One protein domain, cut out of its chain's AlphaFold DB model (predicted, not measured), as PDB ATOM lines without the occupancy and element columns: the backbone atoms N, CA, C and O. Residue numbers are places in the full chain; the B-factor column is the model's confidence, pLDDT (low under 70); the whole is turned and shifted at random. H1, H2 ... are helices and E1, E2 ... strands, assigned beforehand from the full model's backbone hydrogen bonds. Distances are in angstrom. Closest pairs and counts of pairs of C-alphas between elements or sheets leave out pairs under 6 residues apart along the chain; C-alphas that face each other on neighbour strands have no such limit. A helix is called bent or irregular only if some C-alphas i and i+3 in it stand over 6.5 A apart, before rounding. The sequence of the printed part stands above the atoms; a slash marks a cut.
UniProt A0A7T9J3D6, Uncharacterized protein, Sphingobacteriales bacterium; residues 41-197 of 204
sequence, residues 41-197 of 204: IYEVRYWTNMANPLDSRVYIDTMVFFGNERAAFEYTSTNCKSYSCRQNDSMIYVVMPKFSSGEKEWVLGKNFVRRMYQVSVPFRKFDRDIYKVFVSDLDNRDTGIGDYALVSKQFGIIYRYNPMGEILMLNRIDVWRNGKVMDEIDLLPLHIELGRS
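Overview. This is residues 41 to 197 of the 204 residues of an uncharacterized protein of Sphingobacteriales bacterium (UniProt A0A7T9J3D6). One large, strongly twisted antiparallel sheet of nine strands curls round the helix H1 on one face, while the short helix H2 packs on the opposite face beside the ends of E4 and E9. E3 to E9 form a meander, each strand the antiparallel neighbour of the one before, and the hairpin E1 and E2 joins it at E8, where the sheet branches. The printed part has 157 residues, with two named helices and nine named strands that follow each other along the chain as E1 E2 H1 E3 E4 E5 E6 E7 E8 E9 H2, and its class is mixed, helices and strands. It is compact, with a radius of gyration of the C-alphas of 15.3 A, and rounded, spanning 44 by 38 by 35 A.

Along the chain. The strands are E1, residues 41 to 49, 25.5 A long from C-alpha 41 at (176.537, 39.514, 94.826); E2, 58 to 66, 26.2 A; E3, 105 to 108; E4, 111 to 123, 32.2 A; E5, 126 to 137, 34.9 A; E6, 147 to 152; E7, 156 to 161; E8, 167 to 177, 29.8 A; and E9, 180 to 186. E4 bends by 65 degrees at residue 120 and E8 by 51 degrees at residue 171. H1 is residues 87 to 100, 22.8 A, and irregular, with C-alphas 94 and 97 7.3 A apart. H2 is residues 188 to 196, 12.9 A, ending at C-alpha 196 (162.307, 48.329, 121.743).

Arrangement. E8 has E1 on one side, N 44 to O 174 at 2.9 A. On its other side are E7, N 160 to O 168 at 2.8 A, and E9, N 175 to O 183 at 2.9 A. E1 has E8 on one side and the edge strand E2 on the other side, with N 43 and O 63 of E1 and E2 within hydrogen-bond range at 2.8 A. From E7 the neighbours go on to E6, N 150 to O 159 at 2.9 A, to E5, N 133 to O 149 at 2.8 A, to E4, N 114 to O 134 at 2.8 A, and to the edge strand E3, N 106 to O 113 at 2.8 A. The closest C-alphas of H1 and E5 are those of Asn 88 and Val 135, 6.8 A apart. H2 has a height over the sheet of 6.4 A and only just lies over E5, with 3 of its 9 C-alphas; it runs across the strands, at 71 degrees to E5 on the local plane. The closest C-alphas of H2 and E4 are those of Phe 123 and Leu 190, 5.8 A apart. In H2 every O i to N i+4 pair is within hydrogen-bond range; in H1 5 of 10 are.

Size, cuts and confidence. The C-alphas farthest apart, of Thr 143 and Lys 180, are 45.4 A apart. The printed part has no cut. The link from E2 to H1 is long, 20 residues; its residues 74 to 75 pair with 63 to 64 of E2. Residues 68 to 87 have pLDDT under 70, against a mean of 85.7 for the printed part.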
ATOM      1  N   ILE A  41     176.700  38.511  93.782       84.44
ATOM      2  CA  ILE A  41     176.537  39.514  94.826       84.44
ATOM      3  C   ILE A  41     177.439  39.116  95.984       84.44
ATOM      4  O   ILE A  41     177.390  37.982  96.459       84.44
ATOM      5  N   TYR A  42     178.247  40.067  96.437       86.56
ATOM      6  CA  TYR A  42     179.110  39.923  97.596       86.56
ATOM      7  C   TYR A  42     178.561  40.813  98.705       86.56
ATOM      8  O   TYR A  42     178.509  42.032  98.558       86.56
ATOM      9  N   GLU A  43     178.154  40.219  99.817       88.38
ATOM     10  CA  GLU A  43     177.822  40.944 101.040       88.38
ATOM     11  C   GLU A  43     179.035  40.892 101.969       88.38
ATOM     12  O   GLU A  43     179.331  39.840 102.533       88.38
ATOM     13  N   VAL A  44     179.736  42.016 102.132       89.50
ATOM     14  CA  VAL A  44     180.787  42.171 103.148       89.50
ATOM     15  C   VAL A  44     180.121  42.602 104.449       89.50
ATOM     16  O   VAL A  44     179.449  43.631 104.497       89.50
ATOM     17  N   ARG A  45     180.269  41.800 105.501       90.75
ATOM     18  CA  ARG A  45     179.454  41.885 106.719       90.75
ATOM     19  C   ARG A  45     180.332  42.210 107.914       90.75
ATOM     20  O   ARG A  45     181.306  41.507 108.165       90.75
ATOM     21  N   TYR A  46     179.974  43.257 108.655       91.94
ATOM     22  CA  TYR A  46     180.769  43.784 109.766       91.94
ATOM     23  C   TYR A  46     180.076  43.519 111.095       91.94
ATOM     24  O   TYR A  46     179.015  44.078 111.375       91.94
ATOM     25  N   TRP A  47     180.704  42.716 111.939       91.88
ATOM     26  CA  TRP A  47     180.169  42.223 113.197       91.88
ATOM     27  C   TRP A  47     180.937  42.777 114.396       91.88
ATOM     28  O   TRP A  47     182.157  42.949 114.345       91.88
ATOM     29  N   THR A  48     180.222  42.991 115.497       91.94
ATOM     30  CA  THR A  48     180.795  43.348 116.800       91.94
ATOM     31  C   THR A  48     180.480  42.266 117.821       91.94
ATOM     32  O   THR A  48     179.358  41.760 117.879       91.94
ATOM     33  N   ASN A  49     181.474  41.943 118.649       92.19
ATOM     34  CA  ASN A  49     181.300  41.118 119.837       92.19
ATOM     35  C   ASN A  49     180.675  41.947 120.961       92.19
ATOM     36  O   ASN A  49     181.325  42.795 121.562       92.19
ATOM     37  N   MET A  50     179.407  41.681 121.247       91.06
ATOM     38  CA  MET A  50     178.643  42.377 122.280       91.06
ATOM     39  C   MET A  50     178.825  41.750 123.665       91.06
ATOM     40  O   MET A  50     178.419  42.345 124.659       91.06
ATOM     41  N   ALA A  51     179.424  40.558 123.751       90.31
ATOM     42  CA  ALA A  51     179.644  39.874 125.021       90.31
ATOM     43  C   ALA A  51     180.816  40.461 125.819       90.31
ATOM     44  O   ALA A  51     180.846  40.354 127.044       90.31
ATOM     45  N   ASN A  52     181.787  41.073 125.136       88.31
ATOM     46  CA  ASN A  52     182.957  41.668 125.767       88.31
ATOM     47  C   ASN A  52     183.079  43.155 125.400       88.31
ATOM     48  O   ASN A  52     183.543  43.464 124.305       88.31
ATOM     49  N   PRO A  53     182.760  44.087 126.317       81.25
ATOM     50  CA  PRO A  53     182.846  45.522 126.045       81.25
ATOM     51  C   PRO A  53     184.284  46.024 125.829       81.25
ATOM     52  O   PRO A  53     184.474  47.141 125.358       81.25
ATOM     53  N   LEU A  54     185.300  45.224 126.177       86.69
ATOM     54  CA  LEU A  54     186.709  45.538 125.923       86.69
ATOM     55  C   LEU A  54     187.185  45.056 124.545       86.69
ATOM     56  O   LEU A  54     188.308  45.365 124.146       86.69
ATOM     57  N   ASP A  55     186.368  44.290 123.819       86.50
ATOM     58  CA  ASP A  55     186.696  43.830 122.473       86.50
ATOM     59  C   ASP A  55     186.383  44.927 121.449       86.50
ATOM     60  O   ASP A  55     185.261  45.070 120.975       86.50
ATOM     61  N   SER A  56     187.397  45.719 121.100       81.50
ATOM     62  CA  SER A  56     187.283  46.799 120.112       81.50
ATOM     63  C   SER A  56     187.401  46.325 118.658       81.50
ATOM     64  O   SER A  56     187.450  47.148 117.740       81.50
ATOM     65  N   ARG A  57     187.491  45.010 118.420       87.12
ATOM     66  CA  ARG A  57     187.668  44.456 117.076       87.12
ATOM     67  C   ARG A  57     186.347  44.418 116.320       87.12
ATOM     68  O   ARG A  57     185.309  44.040 116.857       87.12
ATOM     69  N   VAL A  58     186.433  44.726 115.029       85.12
ATOM     70  CA  VAL A  58     185.366  44.465 114.062       85.12
ATOM     71  C   VAL A  58     185.693  43.171 113.331       85.12
ATOM     72  O   VAL A  58     186.771  43.019 112.755       85.12
ATOM     73  N   TYR A  59     184.751  42.242 113.367       87.50
ATOM     74  CA  TYR A  59     184.835  40.958 112.690       87.50
ATOM     75  C   TYR A  59     184.197  41.102 111.309       87.50
ATOM     76  O   TYR A  59     183.102  41.637 111.181       87.50
ATOM     77  N   ILE A  60     184.891  40.662 110.267       85.31
ATOM     78  CA  ILE A  60     184.424  40.739 108.885       85.31
ATOM     79  C   ILE A  60     184.264  39.329 108.322       85.31
ATOM     80  O   ILE A  60     185.171  38.498 108.460       85.31
ATOM     81  N   ASP A  61     183.132  39.083 107.673       82.62
ATOM     82  CA  ASP A  61     182.945  37.954 106.764       82.62
ATOM     83  C   ASP A  61     182.444  38.439 105.392       82.62
ATOM     84  O   ASP A  61     182.153  39.622 105.188       82.62
ATOM     85  N   THR A  62     182.426  37.538 104.412       83.06
ATOM     86  CA  THR A  62     181.876  37.822 103.086       83.06
ATOM     87  C   THR A  62     181.014  36.657 102.631       83.06
ATOM     88  O   THR A  62     181.495  35.526 102.523       83.06
ATOM     89  N   MET A  63     179.743  36.942 102.360       82.19
ATOM     90  CA  MET A  63     178.814  36.002 101.741       82.19
ATOM     91  C   MET A  63     178.746  36.264 100.244       82.19
ATOM     92  O   MET A  63     178.612  37.414  99.826       82.19
ATOM     93  N   VAL A  64     178.797  35.198  99.450       80.75
ATOM     94  CA  VAL A  64     178.667  35.273  97.995       80.75
ATOM     95  C   VAL A  64     177.483  34.445  97.550       80.75
ATOM     96  O   VAL A  64     177.341  33.292  97.945       80.75
ATOM     97  N   PHE A  65     176.611  35.038  96.748       76.75
ATOM     98  CA  PHE A  65     175.445  34.356  96.200       76.75
ATOM     99  C   PHE A  65     175.067  34.933  94.838       76.75
ATOM    100  O   PHE A  65     175.468  36.037  94.466       76.75
ATOM    101  N   PHE A  66     174.280  34.169  94.087       76.50
ATOM    102  CA  PHE A  66     173.772  34.562  92.778       76.50
ATOM    103  C   PHE A  66     172.283  34.915  92.873       76.50
ATOM    104  O   PHE A  66     171.508  34.245  93.558       76.50
ATOM    105  N   GLY A  67     171.865  35.977  92.179       70.25
ATOM    106  CA  GLY A  67     170.474  36.442  92.215       70.25
ATOM    107  C   GLY A  67     170.035  36.915  93.609       70.25
ATOM    108  O   GLY A  67     170.787  37.593  94.299       70.25
ATOM    109  N   ASN A  68     168.808  36.573  94.022       61.97
ATOM    110  CA  ASN A  68     168.241  36.945  95.331       61.97
ATOM    111  C   ASN A  68     168.211  35.774  96.338       61.97
ATOM    112  O   ASN A  68     167.575  35.877  97.389       61.97
ATOM    113  N   GLU A  69     168.852  34.646  96.023       60.53
ATOM    114  CA  GLU A  69     168.743  33.418  96.813       60.53
ATOM    115  C   GLU A  69     169.903  33.263  97.799       60.53
ATOM    116  O   GLU A  69     170.965  32.733  97.488       60.53
ATOM    117  N   ARG A  70     169.657  33.656  99.053       63.00
ATOM    118  CA  ARG A  70     170.592  33.453 100.175       63.00
ATOM    119  C   ARG A  70     170.742  31.994 100.609       63.00
ATOM    120  O   ARG A  70     171.562  31.727 101.468       63.00
ATOM    121  N   ALA A  71     169.941  31.069 100.080       53.19
ATOM    122  CA  ALA A  71     170.008  29.648 100.434       53.19
ATOM    123  C   ALA A  71     171.156  28.908  99.721       53.19
ATOM    124  O   ALA A  71     171.610  27.880 100.214       53.19
ATOM    125  N   ALA A  72     171.645  29.444  98.599       53.81
ATOM    126  CA  ALA A  72     172.764  28.907  97.822       53.81
ATOM    127  C   ALA A  72     174.042  29.745  98.008       53.81
ATOM    128  O   ALA A  72     174.821  29.922  97.074       53.81
ATOM    129  N   PHE A  73     174.215  30.339  99.191       59.97
ATOM    130  CA  PHE A  73     175.372  31.179  99.465       59.97
ATOM    131  C   PHE A  73     176.617  30.332  99.753       59.97
ATOM    132  O   PHE A  73     176.549  29.296 100.416       59.97
ATOM    133  N   GLU A  74     177.766  30.819  99.304       53.69
ATOM    134  CA  GLU A  74     179.075  30.294  99.666       53.69
ATOM    135  C   GLU A  74     179.817  31.343 100.499       53.69
ATOM    136  O   GLU A  74     179.839  32.534 100.175       53.69
ATOM    137  N   TYR A  75     180.448  30.907 101.591       51.72
ATOM    138  CA  TYR A  75     181.469  31.717 102.246       51.72
ATOM    139  C   TYR A  75     182.737  31.651 101.397       51.72
ATOM    140  O   TYR A  75     183.291  30.568 101.198       51.72
ATOM    141  N   THR A  76     183.255  32.790 100.932       44.88
ATOM    142  CA  THR A  76     184.579  32.793 100.297       44.88
ATOM    143  C   THR A  76     185.643  32.638 101.378       44.88
ATOM    144  O   THR A  76     185.996  33.593 102.078       44.88
ATOM    145  N   SER A  77     186.163  31.423 101.526       37.84
ATOM    146  CA  SER A  77     187.197  31.072 102.506       37.84
ATOM    147  C   SER A  77     188.524  31.813 102.305       37.84
ATOM    148  O   SER A  77     189.310  31.907 103.243       37.84
ATOM    149  N   THR A  78     188.771  32.407 101.135       42.12
ATOM    150  CA  THR A  78     189.990  33.179 100.843       42.12
ATOM    151  C   THR A  78     190.101  34.483 101.638       42.12
ATOM    152  O   THR A  78     191.219  34.927 101.887       42.12
ATOM    153  N   ASN A  79     188.980  35.061 102.093       38.09
ATOM    154  CA  ASN A  79     188.945  36.301 102.881       38.09
ATOM    155  C   ASN A  79     188.074  36.213 104.155       38.09
ATOM    156  O   ASN A  79     187.774  37.259 104.730       38.09
ATOM    157  N   CYS A  80     187.719  35.012 104.659       40.94
ATOM    158  CA  CYS A  80     187.160  34.836 106.023       40.94
ATOM    159  C   CYS A  80     188.306  35.140 107.033       40.94
ATOM    160  O   CYS A  80     188.837  34.259 107.703       40.94
ATOM    161  N   LYS A  81     188.769  36.404 107.081       39.50
ATOM    162  CA  LYS A  81     189.836  36.914 107.965       39.50
ATOM    163  C   LYS A  81     189.354  37.085 109.405       39.50
ATOM    164  O   LYS A  81     190.137  37.483 110.265       39.50
ATOM    165  N   SER A  82     188.093  36.761 109.692       37.22
ATOM    166  CA  SER A  82     187.582  36.722 111.050       37.22
ATOM    167  C   SER A  82     186.567  35.590 111.257       37.22
ATOM    168  O   SER A  82     185.830  35.176 110.366       37.22
ATOM    169  N   TYR A  83     186.606  35.068 112.470       47.25
ATOM    170  CA  TYR A  83     186.100  33.800 112.972       47.25
ATOM    171  C   TYR A  83     184.560  33.762 113.140       47.25
ATOM    172  O   TYR A  83     184.072  33.692 114.258       47.25
ATOM    173  N   SER A  84     183.768  33.844 112.062       53.72
ATOM    174  CA  SER A  84     182.283  33.787 112.163       53.72
ATOM    175  C   SER A  84     181.595  32.889 111.122       53.72
ATOM    176  O   SER A  84     180.369  32.839 111.024       53.72
ATOM    177  N   CYS A  85     182.376  32.129 110.354       58.09
ATOM    178  CA  CYS A  85     181.872  31.100 109.452       58.09
ATOM    179  C   CYS A  85     181.280  29.928 110.313       58.09
ATOM    180  O   CYS A  85     182.010  28.999 110.662       58.09
ATOM    181  N   ARG A  86     179.991  29.971 110.727       67.81
ATOM    182  CA  ARG A  86     179.345  28.923 111.562       67.81
ATOM    183  C   ARG A  86     178.578  27.909 110.714       67.81
ATOM    184  O   ARG A  86     177.772  28.272 109.862       67.81
ATOM    185  N   GLN A  87     178.746  26.616 111.009       68.12
ATOM    186  CA  GLN A  87     177.980  25.546 110.346       68.12
ATOM    187  C   GLN A  87     176.465  25.735 110.519       68.12
ATOM    188  O   GLN A  87     175.699  25.491 109.586       68.12
ATOM    189  N   ASN A  88     176.046  26.264 111.671       76.81
ATOM    190  CA  ASN A  88     174.643  26.521 111.991       76.81
ATOM    191  C   ASN A  88     173.986  27.574 111.091       76.81
ATOM    192  O   ASN A  88     172.776  27.517 110.869       76.81
ATOM    193  N   ASP A  89     174.770  28.470 110.496       80.31
ATOM    194  CA  ASP A  89     174.247  29.493 109.596       80.31
ATOM    195  C   ASP A  89     173.639  28.858 108.350       80.31
ATOM    196  O   ASP A  89     172.513  29.176 107.971       80.31
ATOM    197  N   SER A  90     174.351  27.896 107.752       78.69
ATOM    198  CA  SER A  90     173.880  27.179 106.563       78.69
ATOM    199  C   SER A  90     172.514  26.531 106.789       78.69
ATOM    200  O   SER A  90     171.638  26.607 105.931       78.69
ATOM    201  N   MET A  91     172.290  25.986 107.986       86.12
ATOM    202  CA  MET A  91     171.028  25.359 108.364       86.12
ATOM    203  C   MET A  91     169.891  26.370 108.412       86.12
ATOM    204  O   MET A  91     168.833  26.118 107.837       86.12
ATOM    205  N   ILE A  92     170.126  27.533 109.027       89.31
ATOM    206  CA  ILE A  92     169.167  28.643 109.050       89.31
ATOM    207  C   ILE A  92     168.836  29.076 107.622       89.31
ATOM    208  O   ILE A  92     167.662  29.167 107.270       89.31
ATOM    209  N   TYR A  93     169.846  29.325 106.789       87.12
ATOM    210  CA  TYR A  93     169.648  29.831 105.431       87.12
ATOM    211  C   TYR A  93     168.902  28.843 104.523       87.12
ATOM    212  O   TYR A  93     168.095  29.283 103.702       87.12
ATOM    213  N   VAL A  94     169.092  27.531 104.711       85.69
ATOM    214  CA  VAL A  94     168.349  26.483 103.985       85.69
ATOM    215  C   VAL A  94     166.849  26.534 104.287       85.69
ATOM    216  O   VAL A  94     166.031  26.372 103.381       85.69
ATOM    217  N   VAL A  95     166.459  26.772 105.544       89.88
ATOM    218  CA  VAL A  95     165.037  26.781 105.942       89.88
ATOM    219  C   VAL A  95     164.407  28.174 105.945       89.88
ATOM    220  O   VAL A  95     163.183  28.284 105.922       89.88
ATOM    221  N   MET A  96     165.205  29.242 105.900       89.75
ATOM    222  CA  MET A  96     164.745  30.634 105.926       89.75
ATOM    223  C   MET A  96     163.646  30.965 104.895       89.75
ATOM    224  O   MET A  96     162.709  31.688 105.250       89.75
ATOM    225  N   PRO A  97     163.659  30.440 103.647       87.31
ATOM    226  CA  PRO A  97     162.550  30.648 102.713       87.31
ATOM    227  C   PRO A  97     161.187  30.196 103.267       87.31
ATOM    228  O   PRO A  97     160.163  30.805 102.949       87.31
ATOM    229  N   LYS A  98     161.175  29.190 104.152       89.81
ATOM    230  CA  LYS A  98     159.978  28.621 104.789       89.81
ATOM    231  C   LYS A  98     159.520  29.378 106.036       89.81
ATOM    232  O   LYS A  98     158.433  29.092 106.532       89.81
ATOM    233  N   PHE A  99     160.265  30.373 106.526       90.19
ATOM    234  CA  PHE A  99     159.905  31.116 107.746       90.19
ATOM    235  C   PHE A  99     158.619  31.933 107.639       90.19
ATOM    236  O   PHE A  99     158.088  32.341 108.661       90.19
ATOM    237  N   SER A 100     158.091  32.166 106.437       85.94
ATOM    238  CA  SER A 100     156.765  32.778 106.259       85.94
ATOM    239  C   SER A 100     155.615  31.766 106.273       85.94
ATOM    240  O   SER A 100     154.462  32.164 106.170       85.94
ATOM    241  N   SER A 101     155.904  30.466 106.357       89.00
ATOM    242  CA  SER A 101     154.880  29.422 106.425       89.00
ATOM    243  C   SER A 101     154.368  29.214 107.860       89.00
ATOM    244  O   SER A 101     154.877  29.804 108.819       89.00
ATOM    245  N   GLY A 102     153.348  28.365 108.017       87.81
ATOM    246  CA  GLY A 102     152.876  27.918 109.331       87.81
ATOM    247  C   GLY A 102     153.832  26.944 110.031       87.81
ATOM    248  O   GLY A 102     153.793  26.831 111.253       87.81
ATOM    249  N   GLU A 103     154.726  26.287 109.283       91.62
ATOM    250  CA  GLU A 103     155.749  25.396 109.837       91.62
ATOM    251  C   GLU A 103     156.712  26.205 110.723       91.62
ATOM    252  O   GLU A 103     157.123  27.321 110.384       91.62
ATOM    253  N   LYS A 104     157.013  25.686 111.915       93.81
ATOM    254  CA  LYS A 104     157.896  26.343 112.893       93.81
ATOM    255  C   LYS A 104     159.151  25.535 113.193       93.81
ATOM    256  O   LYS A 104     160.064  26.089 113.792       93.81
ATOM    257  N   GLU A 105     159.208  24.270 112.797       95.88
ATOM    258  CA  GLU A 105     160.276  23.347 113.169       95.88
ATOM    259  C   GLU A 105     160.744  22.551 111.959       95.88
ATOM    260  O   GLU A 105     159.931  22.110 111.152       95.88
ATOM    261  N   TRP A 106     162.054  22.346 111.859       95.38
ATOM    262  CA  TRP A 106     162.687  21.596 110.783       95.38
ATOM    263  C   TRP A 106     163.788  20.703 111.351       95.38
ATOM    264  O   TRP A 106     164.632  21.155 112.124       95.38
ATOM    265  N   VAL A 107     163.804  19.437 110.931       94.44
ATOM    266  CA  VAL A 107     164.865  18.477 111.262       94.44
ATOM    267  C   VAL A 107     165.765  18.307 110.042       94.44
ATOM    268  O   VAL A 107     165.296  17.945 108.963       94.44
ATOM    269  N   LEU A 108     167.061  18.572 110.209       89.31
ATOM    270  CA  LEU A 108     168.079  18.522 109.157       89.31
ATOM    271  C   LEU A 108     169.157  17.500 109.545       89.31
ATOM    272  O   LEU A 108     170.215  17.835 110.084       89.31
ATOM    273  N   GLY A 109     168.863  16.221 109.304       88.56
ATOM    274  CA  GLY A 109     169.719  15.114 109.732       88.56
ATOM    275  C   GLY A 109     169.728  14.985 111.255       88.56
ATOM    276  O   GLY A 109     168.716  14.620 111.844       88.56
ATOM    277  N   LYS A 110     170.871  15.283 111.884       91.25
ATOM    278  CA  LYS A 110     171.018  15.302 113.352       91.25
ATOM    279  C   LYS A 110     170.730  16.666 113.975       91.25
ATOM    280  O   LYS A 110     170.751  16.776 115.193       91.25
ATOM    281  N   ASN A 111     170.472  17.683 113.158       91.38
ATOM    282  CA  ASN A 111     170.251  19.044 113.618       91.38
ATOM    283  C   ASN A 111     168.766  19.394 113.630       91.38
ATOM    284  O   ASN A 111     167.954  18.812 112.905       91.38
ATOM    285  N   PHE A 112     168.434  20.402 114.419       94.44
ATOM    286  CA  PHE A 112     167.095  20.907 114.631       94.44
ATOM    287  C   PHE A 112     167.089  22.432 114.527       94.44
ATOM    288  O   PHE A 112     167.939  23.110 115.103       94.44
ATOM    289  N   VAL A 113     166.116  22.972 113.795       95.56
ATOM    290  CA  VAL A 113     165.889  24.413 113.659       95.56
ATOM    291  C   VAL A 113     164.447  24.723 114.041       95.56
ATOM    292  O   VAL A 113     163.523  24.134 113.486       95.56
ATOM    293  N   ARG A 114     164.242  25.679 114.949       95.56
ATOM    294  CA  ARG A 114     162.922  26.144 115.397       95.56
ATOM    295  C   ARG A 114     162.807  27.654 115.239       95.56
ATOM    296  O   ARG A 114     163.560  28.406 115.850       95.56
ATOM    297  N   ARG A 115     161.820  28.119 114.473       95.00
ATOM    298  CA  ARG A 115     161.362  29.515 114.495       95.00
ATOM    299  C   ARG A 115     160.518  29.704 115.753       95.00
ATOM    300  O   ARG A 115     159.402  29.196 115.835       95.00
ATOM    301  N   MET A 116     161.061  30.437 116.714       93.69
ATOM    302  CA  MET A 116     160.432  30.661 118.013       93.69
ATOM    303  C   MET A 116     159.436  31.815 117.964       93.69
ATOM    304  O   MET A 116     158.311  31.676 118.428       93.69
ATOM    305  N   TYR A 117     159.857  32.944 117.397       93.81
ATOM    306  CA  TYR A 117     159.108  34.194 117.467       93.81
ATOM    307  C   TYR A 117     159.368  35.068 116.238       93.81
ATOM    308  O   TYR A 117     160.338  34.842 115.504       93.81
ATOM    309  N   GLN A 118     158.501  36.047 115.997       94.88
ATOM    310  CA  GLN A 118     158.626  37.004 114.903       94.88
ATOM    311  C   GLN A 118     158.142  38.369 115.376       94.88
ATOM    312  O   GLN A 118     157.070  38.469 115.960       94.88
ATOM    313  N   VAL A 119     158.896  39.409 115.038       95.56
ATOM    314  CA  VAL A 119     158.449  40.801 115.144       95.56
ATOM    315  C   VAL A 119     158.548  41.473 113.786       95.56
ATOM    316  O   VAL A 119     159.314  41.036 112.923       95.56
ATOM    317  N   SER A 120     157.802  42.557 113.615       96.38
ATOM    318  CA  SER A 120     157.946  43.452 112.474       96.38
ATOM    319  C   SER A 120     158.354  44.830 112.977       96.38
ATOM    320  O   SER A 120     157.682  45.397 113.838       96.38
ATOM    321  N   VAL A 121     159.490  45.337 112.492       95.75
ATOM    322  CA  VAL A 121     160.057  46.625 112.920       95.75
ATOM    323  C   VAL A 121     160.305  47.547 111.725       95.75
ATOM    324  O   VAL A 121     160.721  47.073 110.661       95.75
ATOM    325  N   PRO A 122     160.089  48.866 111.865       95.88
ATOM    326  CA  PRO A 122     160.304  49.804 110.774       95.88
ATOM    327  C   PRO A 122     161.800  50.013 110.518       95.88
ATOM    328  O   PRO A 122     162.575  50.327 111.418       95.88
ATOM    329  N   PHE A 123     162.224  49.901 109.260       96.12
ATOM    330  CA  PHE A 123     163.600  50.173 108.851       96.12
ATOM    331  C   PHE A 123     163.694  50.598 107.381       96.12
ATOM    332  O   PHE A 123     163.217  49.917 106.469       96.12
ATOM    333  N   ARG A 124     164.349  51.742 107.132       92.50
ATOM    334  CA  ARG A 124     164.475  52.363 105.795       92.50
ATOM    335  C   ARG A 124     163.123  52.510 105.066       92.50
ATOM    336  O   ARG A 124     163.050  52.262 103.868       92.50
ATOM    337  N   LYS A 125     162.075  52.955 105.777       92.19
ATOM    338  CA  LYS A 125     160.691  53.152 105.273       92.19
ATOM    339  C   LYS A 125     159.916  51.868 104.937       92.19
ATOM    340  O   LYS A 125     158.850  51.955 104.339       92.19
ATOM    341  N   PHE A 126     160.435  50.702 105.309       92.69
ATOM    342  CA  PHE A 126     159.749  49.425 105.146       92.69
ATOM    343  C   PHE A 126     159.659  48.718 106.488       92.69
ATOM    344  O   PHE A 126     160.604  48.775 107.273       92.69
ATOM    345  N   ASP A 127     158.578  47.985 106.697       94.38
ATOM    346  CA  ASP A 127     158.493  47.053 107.808       94.38
ATOM    347  C   ASP A 127     159.326  45.809 107.491       94.38
ATOM    348  O   ASP A 127     159.309  45.277 106.372       94.38
ATOM    349  N   ARG A 128     160.144  45.390 108.457       94.38
ATOM    350  CA  ARG A 128     161.058  44.258 108.332       94.38
ATOM    351  C   ARG A 128     160.666  43.187 109.326       94.38
ATOM    352  O   ARG A 128     160.791  43.383 110.531       94.38
ATOM    353  N   ASP A 129     160.275  42.040 108.788       95.38
ATOM    354  CA  ASP A 129     160.079  40.831 109.574       95.38
ATOM    355  C   ASP A 129     161.426  40.288 110.047       95.38
ATOM    356  O   ASP A 129     162.302  39.959 109.236       95.38
ATOM    357  N   ILE A 130     161.565  40.177 111.365       96.56
ATOM    358  CA  ILE A 130     162.730  39.621 112.041       96.56
ATOM    359  C   ILE A 130     162.285  38.402 112.842       96.56
ATOM    360  O   ILE A 130     161.426  38.483 113.720       96.56
ATOM    361  N   TYR A 131     162.883  37.259 112.526       96.12
ATOM    362  CA  TYR A 131     162.575  35.972 113.132       96.12
ATOM    363  C   TYR A 131     163.608  35.626 114.196       96.12
ATOM    364  O   TYR A 131     164.807  35.654 113.919       96.12
ATOM    365  N   LYS A 132     163.149  35.221 115.380       96.06
ATOM    366  CA  LYS A 132     163.984  34.568 116.390       96.06
ATOM    367  C   LYS A 132     164.008  33.074 116.118       96.06
ATOM    368  O   LYS A 132     162.965  32.417 116.094       96.06
ATOM    369  N   VAL A 133     165.203  32.550 115.908       95.38
ATOM    370  CA  VAL A 133     165.444  31.166 115.511       95.38
ATOM    371  C   VAL A 133     166.356  30.509 116.531       95.38
ATOM    372  O   VAL A 133     167.343  31.105 116.949       95.38
ATOM    373  N   PHE A 134     166.021  29.284 116.910       95.25
ATOM    374  CA  PHE A 134     166.844  28.399 117.720       95.25
ATOM    375  C   PHE A 134     167.388  27.271 116.848       95.25
ATOM    376  O   PHE A 134     166.640  26.679 116.066       95.25
ATOM    377  N   VAL A 135     168.676  26.979 116.986       94.62
ATOM    378  CA  VAL A 135     169.383  25.909 116.282       94.62
ATOM    379  C   VAL A 135     170.128  25.059 117.296       94.62
ATOM    380  O   VAL A 135     170.851  25.577 118.144       94.62
ATOM    381  N   SER A 136     169.966  23.747 117.211       94.25
ATOM    382  CA  SER A 136     170.637  22.794 118.096       94.25
ATOM    383  C   SER A 136     170.791  21.435 117.425       94.25
ATOM    384  O   SER A 136     170.246  21.191 116.347       94.25
ATOM    385  N   ASP A 137     171.515  20.531 118.077       92.94
ATOM    386  CA  ASP A 137     171.380  19.103 117.808       92.94
ATOM    387  C   ASP A 137     169.983  18.619 118.215       92.94
ATOM    388  O   ASP A 137     169.369  19.140 119.149       92.94
ATOM    389  N   LEU A 138     169.492  17.570 117.558       92.38
ATOM    390  CA  LEU A 138     168.161  17.015 117.797       92.38
ATOM    391  C   LEU A 138     167.957  16.576 119.256       92.38
ATOM    392  O   LEU A 138     166.864  16.749 119.794       92.38
ATOM    393  N   ASP A 139     169.012  16.082 119.906       93.62
ATOM    394  CA  ASP A 139     168.996  15.671 121.316       93.62
ATOM    395  C   ASP A 139     168.808  16.862 122.278       93.62
ATOM    396  O   ASP A 139     168.330  16.695 123.399       93.62
ATOM    397  N   ASN A 140     169.133  18.080 121.828       93.31
ATOM    398  CA  ASN A 140     169.047  19.320 122.600       93.31
ATOM    399  C   ASN A 140     167.842  20.198 122.223       93.31
ATOM    400  O   ASN A 140     167.697  21.312 122.733       93.31
ATOM    401  N   ARG A 141     166.937  19.706 121.368       91.88
ATOM    402  CA  ARG A 141     165.832  20.505 120.809       91.88
ATOM    403  C   ARG A 141     164.920  21.166 121.858       91.88
ATOM    404  O   ARG A 141     164.321  22.205 121.584       91.88
ATOM    405  N   ASP A 142     164.824  20.575 123.050       91.62
ATOM    406  CA  ASP A 142     163.932  21.007 124.137       91.62
ATOM    407  C   ASP A 142     164.696  21.400 125.420       91.62
ATOM    408  O   ASP A 142     164.087  21.617 126.463       91.62
ATOM    409  N   THR A 143     166.029  21.515 125.365       89.25
ATOM    410  CA  THR A 143     166.862  21.834 126.545       89.25
ATOM    411  C   THR A 143     167.196  23.322 126.662       89.25
ATOM    412  O   THR A 143     167.693  23.768 127.694       89.25
ATOM    413  N   GLY A 144     166.964  24.097 125.597       85.31
ATOM    414  CA  GLY A 144     167.412  25.488 125.485       85.31
ATOM    415  C   GLY A 144     168.919  25.636 125.232       85.31
ATOM    416  O   GLY A 144     169.403  26.764 125.101       85.31
ATOM    417  N   ILE A 145     169.652  24.520 125.131       90.75
ATOM    418  CA  ILE A 145     171.080  24.480 124.815       90.75
ATOM    419  C   ILE A 145     171.240  24.459 123.294       90.75
ATOM    420  O   ILE A 145     170.927  23.475 122.629       90.75
ATOM    421  N   GLY A 146     171.731  25.559 122.737       91.50
ATOM    422  CA  GLY A 146     171.945  25.715 121.304       91.50
ATOM    423  C   GLY A 146     172.285  27.156 120.949       91.50
ATOM    424  O   GLY A 146     172.496  27.991 121.832       91.50
ATOM    425  N   ASP A 147     172.325  27.439 119.656       93.25
ATOM    426  CA  ASP A 147     172.525  28.783 119.137       93.25
ATOM    427  C   ASP A 147     171.178  29.455 118.867       93.25
ATOM    428  O   ASP A 147     170.242  28.855 118.337       93.25
ATOM    429  N   TYR A 148     171.103  30.737 119.190       94.44
ATOM    430  CA  TYR A 148     169.975  31.590 118.870       94.44
ATOM    431  C   TYR A 148     170.408  32.639 117.855       94.44
ATOM    432  O   TYR A 148     171.504  33.196 117.936       94.44
ATOM    433  N   ALA A 149     169.529  32.938 116.908       94.94
ATOM    434  CA  ALA A 149     169.776  33.923 115.870       94.94
ATOM    435  C   ALA A 149     168.545  34.797 115.631       94.94
ATOM    436  O   ALA A 149     167.414  34.310 115.648       94.94
ATOM    437  N   LEU A 150     168.777  36.082 115.354       96.25
ATOM    438  CA  LEU A 150     167.777  36.950 114.740       96.25
ATOM    439  C   LEU A 150     168.036  37.003 113.239       96.25
ATOM    440  O   LEU A 150     169.157  37.283 112.805       96.25
ATOM    441  N   VAL A 151     167.007  36.707 112.453       94.19
ATOM    442  CA  VAL A 151     167.134  36.453 111.018       94.19
ATOM    443  C   VAL A 151     166.133  37.296 110.243       94.19
ATOM    444  O   VAL A 151     164.945  37.309 110.551       94.19
ATOM    445  N   SER A 152     166.610  37.958 109.196       92.56
ATOM    446  CA  SER A 152     165.798  38.667 108.212       92.56
ATOM    447  C   SER A 152     165.950  38.006 106.850       92.56
ATOM    448  O   SER A 152     167.065  37.694 106.435       92.56
ATOM    449  N   LYS A 153     164.863  37.885 106.082       87.06
ATOM    450  CA  LYS A 153     164.969  37.438 104.683       87.06
ATOM    451  C   LYS A 153     165.853  38.367 103.848       87.06
ATOM    452  O   LYS A 153     166.504  37.893 102.921       87.06
ATOM    453  N   GLN A 154     165.878  39.664 104.164       87.44
ATOM    454  CA  GLN A 154     166.595  40.696 103.414       87.44
ATOM    455  C   GLN A 154     168.048  40.877 103.845       87.44
ATOM    456  O   GLN A 154     168.838  41.331 103.030       87.44
ATOM    457  N   PHE A 155     168.396  40.547 105.089       90.69
ATOM    458  CA  PHE A 155     169.742  40.792 105.634       90.69
ATOM    459  C   PHE A 155     170.451  39.505 106.087       90.69
ATOM    460  O   PHE A 155     171.633  39.508 106.430       90.69
ATOM    461  N   GLY A 156     169.748  38.371 106.081       90.38
ATOM    462  CA  GLY A 156     170.226  37.129 106.671       90.38
ATOM    463  C   GLY A 156     170.271  37.210 108.194       90.38
ATOM    464  O   GLY A 156     169.442  37.876 108.815       90.38
ATOM    465  N   ILE A 157     171.237  36.528 108.799       92.75
ATOM    466  CA  ILE A 157     171.427  36.550 110.251       92.75
ATOM    467  C   ILE A 157     172.005  37.906 110.664       92.75
ATOM    468  O   ILE A 157     173.066  38.292 110.192       92.75
ATOM    469  N   ILE A 158     171.333  38.632 111.549       95.25
ATOM    470  CA  ILE A 158     171.752  39.982 111.973       95.25
ATOM    471  C   ILE A 158     172.208  40.040 113.431       95.25
ATOM    472  O   ILE A 158     172.814  41.020 113.856       95.25
ATOM    473  N   TYR A 159     171.920  38.996 114.200       95.12
ATOM    474  CA  TYR A 159     172.294  38.887 115.602       95.12
ATOM    475  C   TYR A 159     172.407  37.411 115.973       95.12
ATOM    476  O   TYR A 159     171.599  36.608 115.501       95.12
ATOM    477  N   ARG A 160     173.387  37.048 116.801       91.69
ATOM    478  CA  ARG A 160     173.612  35.679 117.282       91.69
ATOM    479  C   ARG A 160     173.933  35.700 118.756       91.69
ATOM    480  O   ARG A 160     174.641  36.596 119.209       91.69
ATOM    481  N   TYR A 161     173.450  34.705 119.479       92.44
ATOM    482  CA  TYR A 161     173.845  34.501 120.859       92.44
ATOM    483  C   TYR A 161     173.685  33.048 121.286       92.44
ATOM    484  O   TYR A 161     172.903  32.301 120.698       92.44
ATOM    485  N   ASN A 162     174.411  32.641 122.324       90.94
ATOM    486  CA  ASN A 162     174.269  31.305 122.893       90.94
ATOM    487  C   ASN A 162     174.510  31.275 124.413       90.94
ATOM    488  O   ASN A 162     175.045  32.231 124.982       90.94
ATOM    489  N   PRO A 163     174.147  30.168 125.089       86.69
ATOM    490  CA  PRO A 163     174.367  30.006 126.527       86.69
ATOM    491  C   PRO A 163     175.839  30.018 126.962       86.69
ATOM    492  O   PRO A 163     176.113  30.177 128.148       86.69
ATOM    493  N   MET A 164     176.792  29.864 126.035       86.44
ATOM    494  CA  MET A 164     178.229  29.942 126.334       86.44
ATOM    495  C   MET A 164     178.727  31.389 126.463       86.44
ATOM    496  O   MET A 164     179.907  31.607 126.730       86.44
ATOM    497  N   GLY A 165     177.839  32.372 126.289       85.81
ATOM    498  CA  GLY A 165     178.157  33.788 126.417       85.81
ATOM    499  C   GLY A 165     178.668  34.422 125.129       85.81
ATOM    500  O   GLY A 165     179.163  35.540 125.183       85.81
ATOM    501  N   GLU A 166     178.555  33.763 123.972       86.81
ATOM    502  CA  GLU A 166     178.777  34.458 122.703       86.81
ATOM    503  C   GLU A 166     177.588  35.366 122.404       86.81
ATOM    504  O   GLU A 166     176.440  34.936 122.516       86.81
ATOM    505  N   ILE A 167     177.872  36.607 122.003       92.19
ATOM    506  CA  ILE A 167     176.875  37.557 121.516       92.19
ATOM    507  C   ILE A 167     177.504  38.366 120.379       92.19
ATOM    508  O   ILE A 167     178.441  39.132 120.604       92.19
ATOM    509  N   LEU A 168     176.994  38.211 119.160       92.69
ATOM    510  CA  LEU A 168     177.478  38.906 117.966       92.69
ATOM    511  C   LEU A 168     176.347  39.695 117.316       92.69
ATOM    512  O   LEU A 168     175.264  39.163 117.073       92.69
ATOM    513  N   MET A 169     176.621  40.953 116.984       94.75
ATOM    514  CA  MET A 169     175.681  41.851 116.314       94.75
ATOM    515  C   MET A 169     176.251  42.305 114.974       94.75
ATOM    516  O   MET A 169     177.395  42.756 114.907       94.75
ATOM    517  N   LEU A 170     175.459  42.193 113.908       94.75
ATOM    518  CA  LEU A 170     175.831  42.677 112.583       94.75
ATOM    519  C   LEU A 170     175.552  44.173 112.483       94.75
ATOM    520  O   LEU A 170     174.397  44.586 112.478       94.75
ATOM    521  N   ASN A 171     176.591  44.987 112.360       94.50
ATOM    522  CA  ASN A 171     176.451  46.439 112.307       94.50
ATOM    523  C   ASN A 171     176.148  46.936 110.897       94.50
ATOM    524  O   ASN A 171     175.372  47.869 110.724       94.50
ATOM    525  N   ARG A 172     176.799  46.346 109.889       95.00
ATOM    526  CA  ARG A 172     176.802  46.876 108.524       95.00
ATOM    527  C   ARG A 172     176.945  45.770 107.485       95.00
ATOM    528  O   ARG A 172     177.619  44.770 107.739       95.00
ATOM    529  N   ILE A 173     176.339  45.979 106.318       94.38
ATOM    530  CA  ILE A 173     176.534  45.163 105.116       94.38
ATOM    531  C   ILE A 173     176.923  46.084 103.958       94.38
ATOM    532  O   ILE A 173     176.160  46.988 103.626       94.38
ATOM    533  N   ASP A 174     178.059  45.825 103.319       93.31
ATOM    534  CA  ASP A 174     178.388  46.426 102.024       93.31
ATOM    535  C   ASP A 174     178.050  45.438 100.920       93.31
ATOM    536  O   ASP A 174     178.569  44.320 100.894       93.31
ATOM    537  N   VAL A 175     177.183  45.852 100.001       90.62
ATOM    538  CA  VAL A 175     176.759  45.024  98.875       90.62
ATOM    539  C   VAL A 175     177.602  45.389  97.669       90.62
ATOM    540  O   VAL A 175     177.530  46.514  97.180       90.62
ATOM    541  N   TRP A 176     178.370  44.436  97.153       90.00
ATOM    542  CA  TRP A 176     179.174  44.602  95.950       90.00
ATOM    543  C   TRP A 176     178.648  43.728  94.819       90.00
ATOM    544  O   TRP A 176     178.263  42.576  95.022       90.00
ATOM    545  N   ARG A 177     178.678  44.263  93.599       86.06
ATOM    546  CA  ARG A 177     178.381  43.520  92.370       86.06
ATOM    547  C   ARG A 177     179.270  44.034  91.255       86.06
ATOM    548  O   ARG A 177     179.427  45.245  91.100       86.06
ATOM    549  N   ASN A 178     179.850  43.123  90.475       83.62
ATOM    550  CA  ASN A 178     180.709  43.465  89.335       83.62
ATOM    551  C   ASN A 178     181.819  44.482  89.711       83.62
ATOM    552  O   ASN A 178     182.073  45.441  88.982       83.62
ATOM    553  N   GLY A 179     182.436  44.302  90.888       78.50
ATOM    554  CA  GLY A 179     183.535  45.136  91.392       78.50
ATOM    555  C   GLY A 179     183.152  46.533  91.897       78.50
ATOM    556  O   GLY A 179     184.039  47.345  92.148       78.50
ATOM    557  N   LYS A 180     181.858  46.843  92.050       85.25
ATOM    558  CA  LYS A 180     181.378  48.136  92.566       85.25
ATOM    559  C   LYS A 180     180.504  47.956  93.799       85.25
ATOM    560  O   LYS A 180     179.708  47.019  93.850       85.25
ATOM    561  N   VAL A 181     180.618  48.886  94.747       87.56
ATOM    562  CA  VAL A 181     179.667  49.024  95.858       87.56
ATOM    563  C   VAL A 181     178.329  49.489  95.290       87.56
ATOM    564  O   VAL A 181     178.256  50.509  94.606       87.56
ATOM    565  N   MET A 182     177.285  48.718  95.558       90.44
ATOM    566  CA  MET A 182     175.914  48.965  95.121       90.44
ATOM    567  C   MET A 182     175.066  49.592  96.229       90.44
ATOM    568  O   MET A 182     174.215  50.427  95.938       90.44
ATOM    569  N   ASP A 183     175.281  49.177  97.478       91.94
ATOM    570  CA  ASP A 183     174.590  49.700  98.659       91.94
ATOM    571  C   ASP A 183     175.480  49.527  99.895       91.94
ATOM    572  O   ASP A 183     176.288  48.598  99.976       91.94
ATOM    573  N   GLU A 184     175.286  50.414 100.862       94.75
ATOM    574  CA  GLU A 184     175.870  50.344 102.194       94.75
ATOM    575  C   GLU A 184     174.720  50.358 103.198       94.75
ATOM    576  O   GLU A 184     173.980  51.340 103.332       94.75
ATOM    577  N   ILE A 185     174.533  49.247 103.897       95.94
ATOM    578  CA  ILE A 185     173.398  49.027 104.786       95.94
ATOM    579  C   ILE A 185     173.881  49.112 106.227       95.94
ATOM    580  O   ILE A 185     174.391  48.136 106.767       95.94
ATOM    581  N   ASP A 186     173.697  50.273 106.854       96.44
ATOM    582  CA  ASP A 186     173.848  50.441 108.303       96.44
ATOM    583  C   ASP A 186     172.629  49.861 109.035       96.44
ATOM    584  O   ASP A 186     171.499  50.323 108.845       96.44
ATOM    585  N   LEU A 187     172.864  48.835 109.852       96.88
ATOM    586  CA  LEU A 187     171.851  48.111 110.615       96.88
ATOM    587  C   LEU A 187     171.714  48.619 112.054       96.88
ATOM    588  O   LEU A 187     170.819  48.158 112.759       96.88
ATOM    589  N   LEU A 188     172.521  49.583 112.509       95.31
ATOM    590  CA  LEU A 188     172.378  50.131 113.863       95.31
ATOM    591  C   LEU A 188     170.964  50.676 114.144       95.31
ATOM    592  O   LEU A 188     170.413  50.339 115.195       95.31
ATOM    593  N   PRO A 189     170.302  51.417 113.228       96.75
ATOM    594  CA  PRO A 189     168.918  51.837 113.442       96.75
ATOM    595  C   PRO A 189     167.941  50.659 113.568       96.75
ATOM    596  O   PRO A 189     167.011  50.728 114.363       96.75
ATOM    597  N   LEU A 190     168.165  49.565 112.827       96.69
ATOM    598  CA  LEU A 190     167.350  48.351 112.942       96.69
ATOM    599  C   LEU A 190     167.488  47.738 114.342       96.69
ATOM    600  O   LEU A 190     166.486  47.371 114.949       96.69
ATOM    601  N   HIS A 191     168.712  47.665 114.873       96.56
ATOM    602  CA  HIS A 191     168.968  47.127 116.214       96.56
ATOM    603  C   HIS A 191     168.352  47.978 117.326       96.56
ATOM    604  O   HIS A 191     167.887  47.423 118.319       96.56
ATOM    605  N   ILE A 192     168.288  49.302 117.151       95.50
ATOM    606  CA  ILE A 192     167.588  50.194 118.090       95.50
ATOM    607  C   ILE A 192     166.097  49.850 118.149       95.50
ATOM    608  O   ILE A 192     165.551  49.716 119.244       95.50
ATOM    609  N   GLU A 193     165.441  49.678 116.999       96.50
ATOM    610  CA  GLU A 193     164.024  49.296 116.975       96.50
ATOM    611  C   GLU A 193     163.807  47.876 117.513       96.50
ATOM    612  O   GLU A 193     162.866  47.642 118.270       96.50
ATOM    613  N   LEU A 194     164.720  46.937 117.234       95.19
ATOM    614  CA  LEU A 194     164.672  45.598 117.830       95.19
ATOM    615  C   LEU A 194     164.798  45.631 119.353       95.19
ATOM    616  O   LEU A 194     164.071  44.905 120.027       95.19
ATOM    617  N   GLY A 195     165.652  46.496 119.902       93.12
ATOM    618  CA  GLY A 195     165.791  46.689 121.348       93.12
ATOM    619  C   GLY A 195     164.544  47.269 122.027       93.12
ATOM    620  O   GLY A 195     164.416  47.163 123.244       93.12
ATOM    621  N   ARG A 196     163.621  47.864 121.261       93.81
ATOM    622  CA  ARG A 196     162.307  48.329 121.743       93.81
ATOM    623  C   ARG A 196     161.200  47.294 121.567       93.81
ATOM    624  O   ARG A 196     160.120  47.470 122.124       93.81
ATOM    625  N   SER A 197     161.452  46.257 120.776       94.19
ATOM    626  CA  SER A 197     160.532  45.141 120.589       94.19
ATOM    627  C   SER A 197     160.715  44.080 121.675       94.19
ATOM    628  O   SER A 197     161.693  44.063 122.422       94.19
TER     629      SER A 197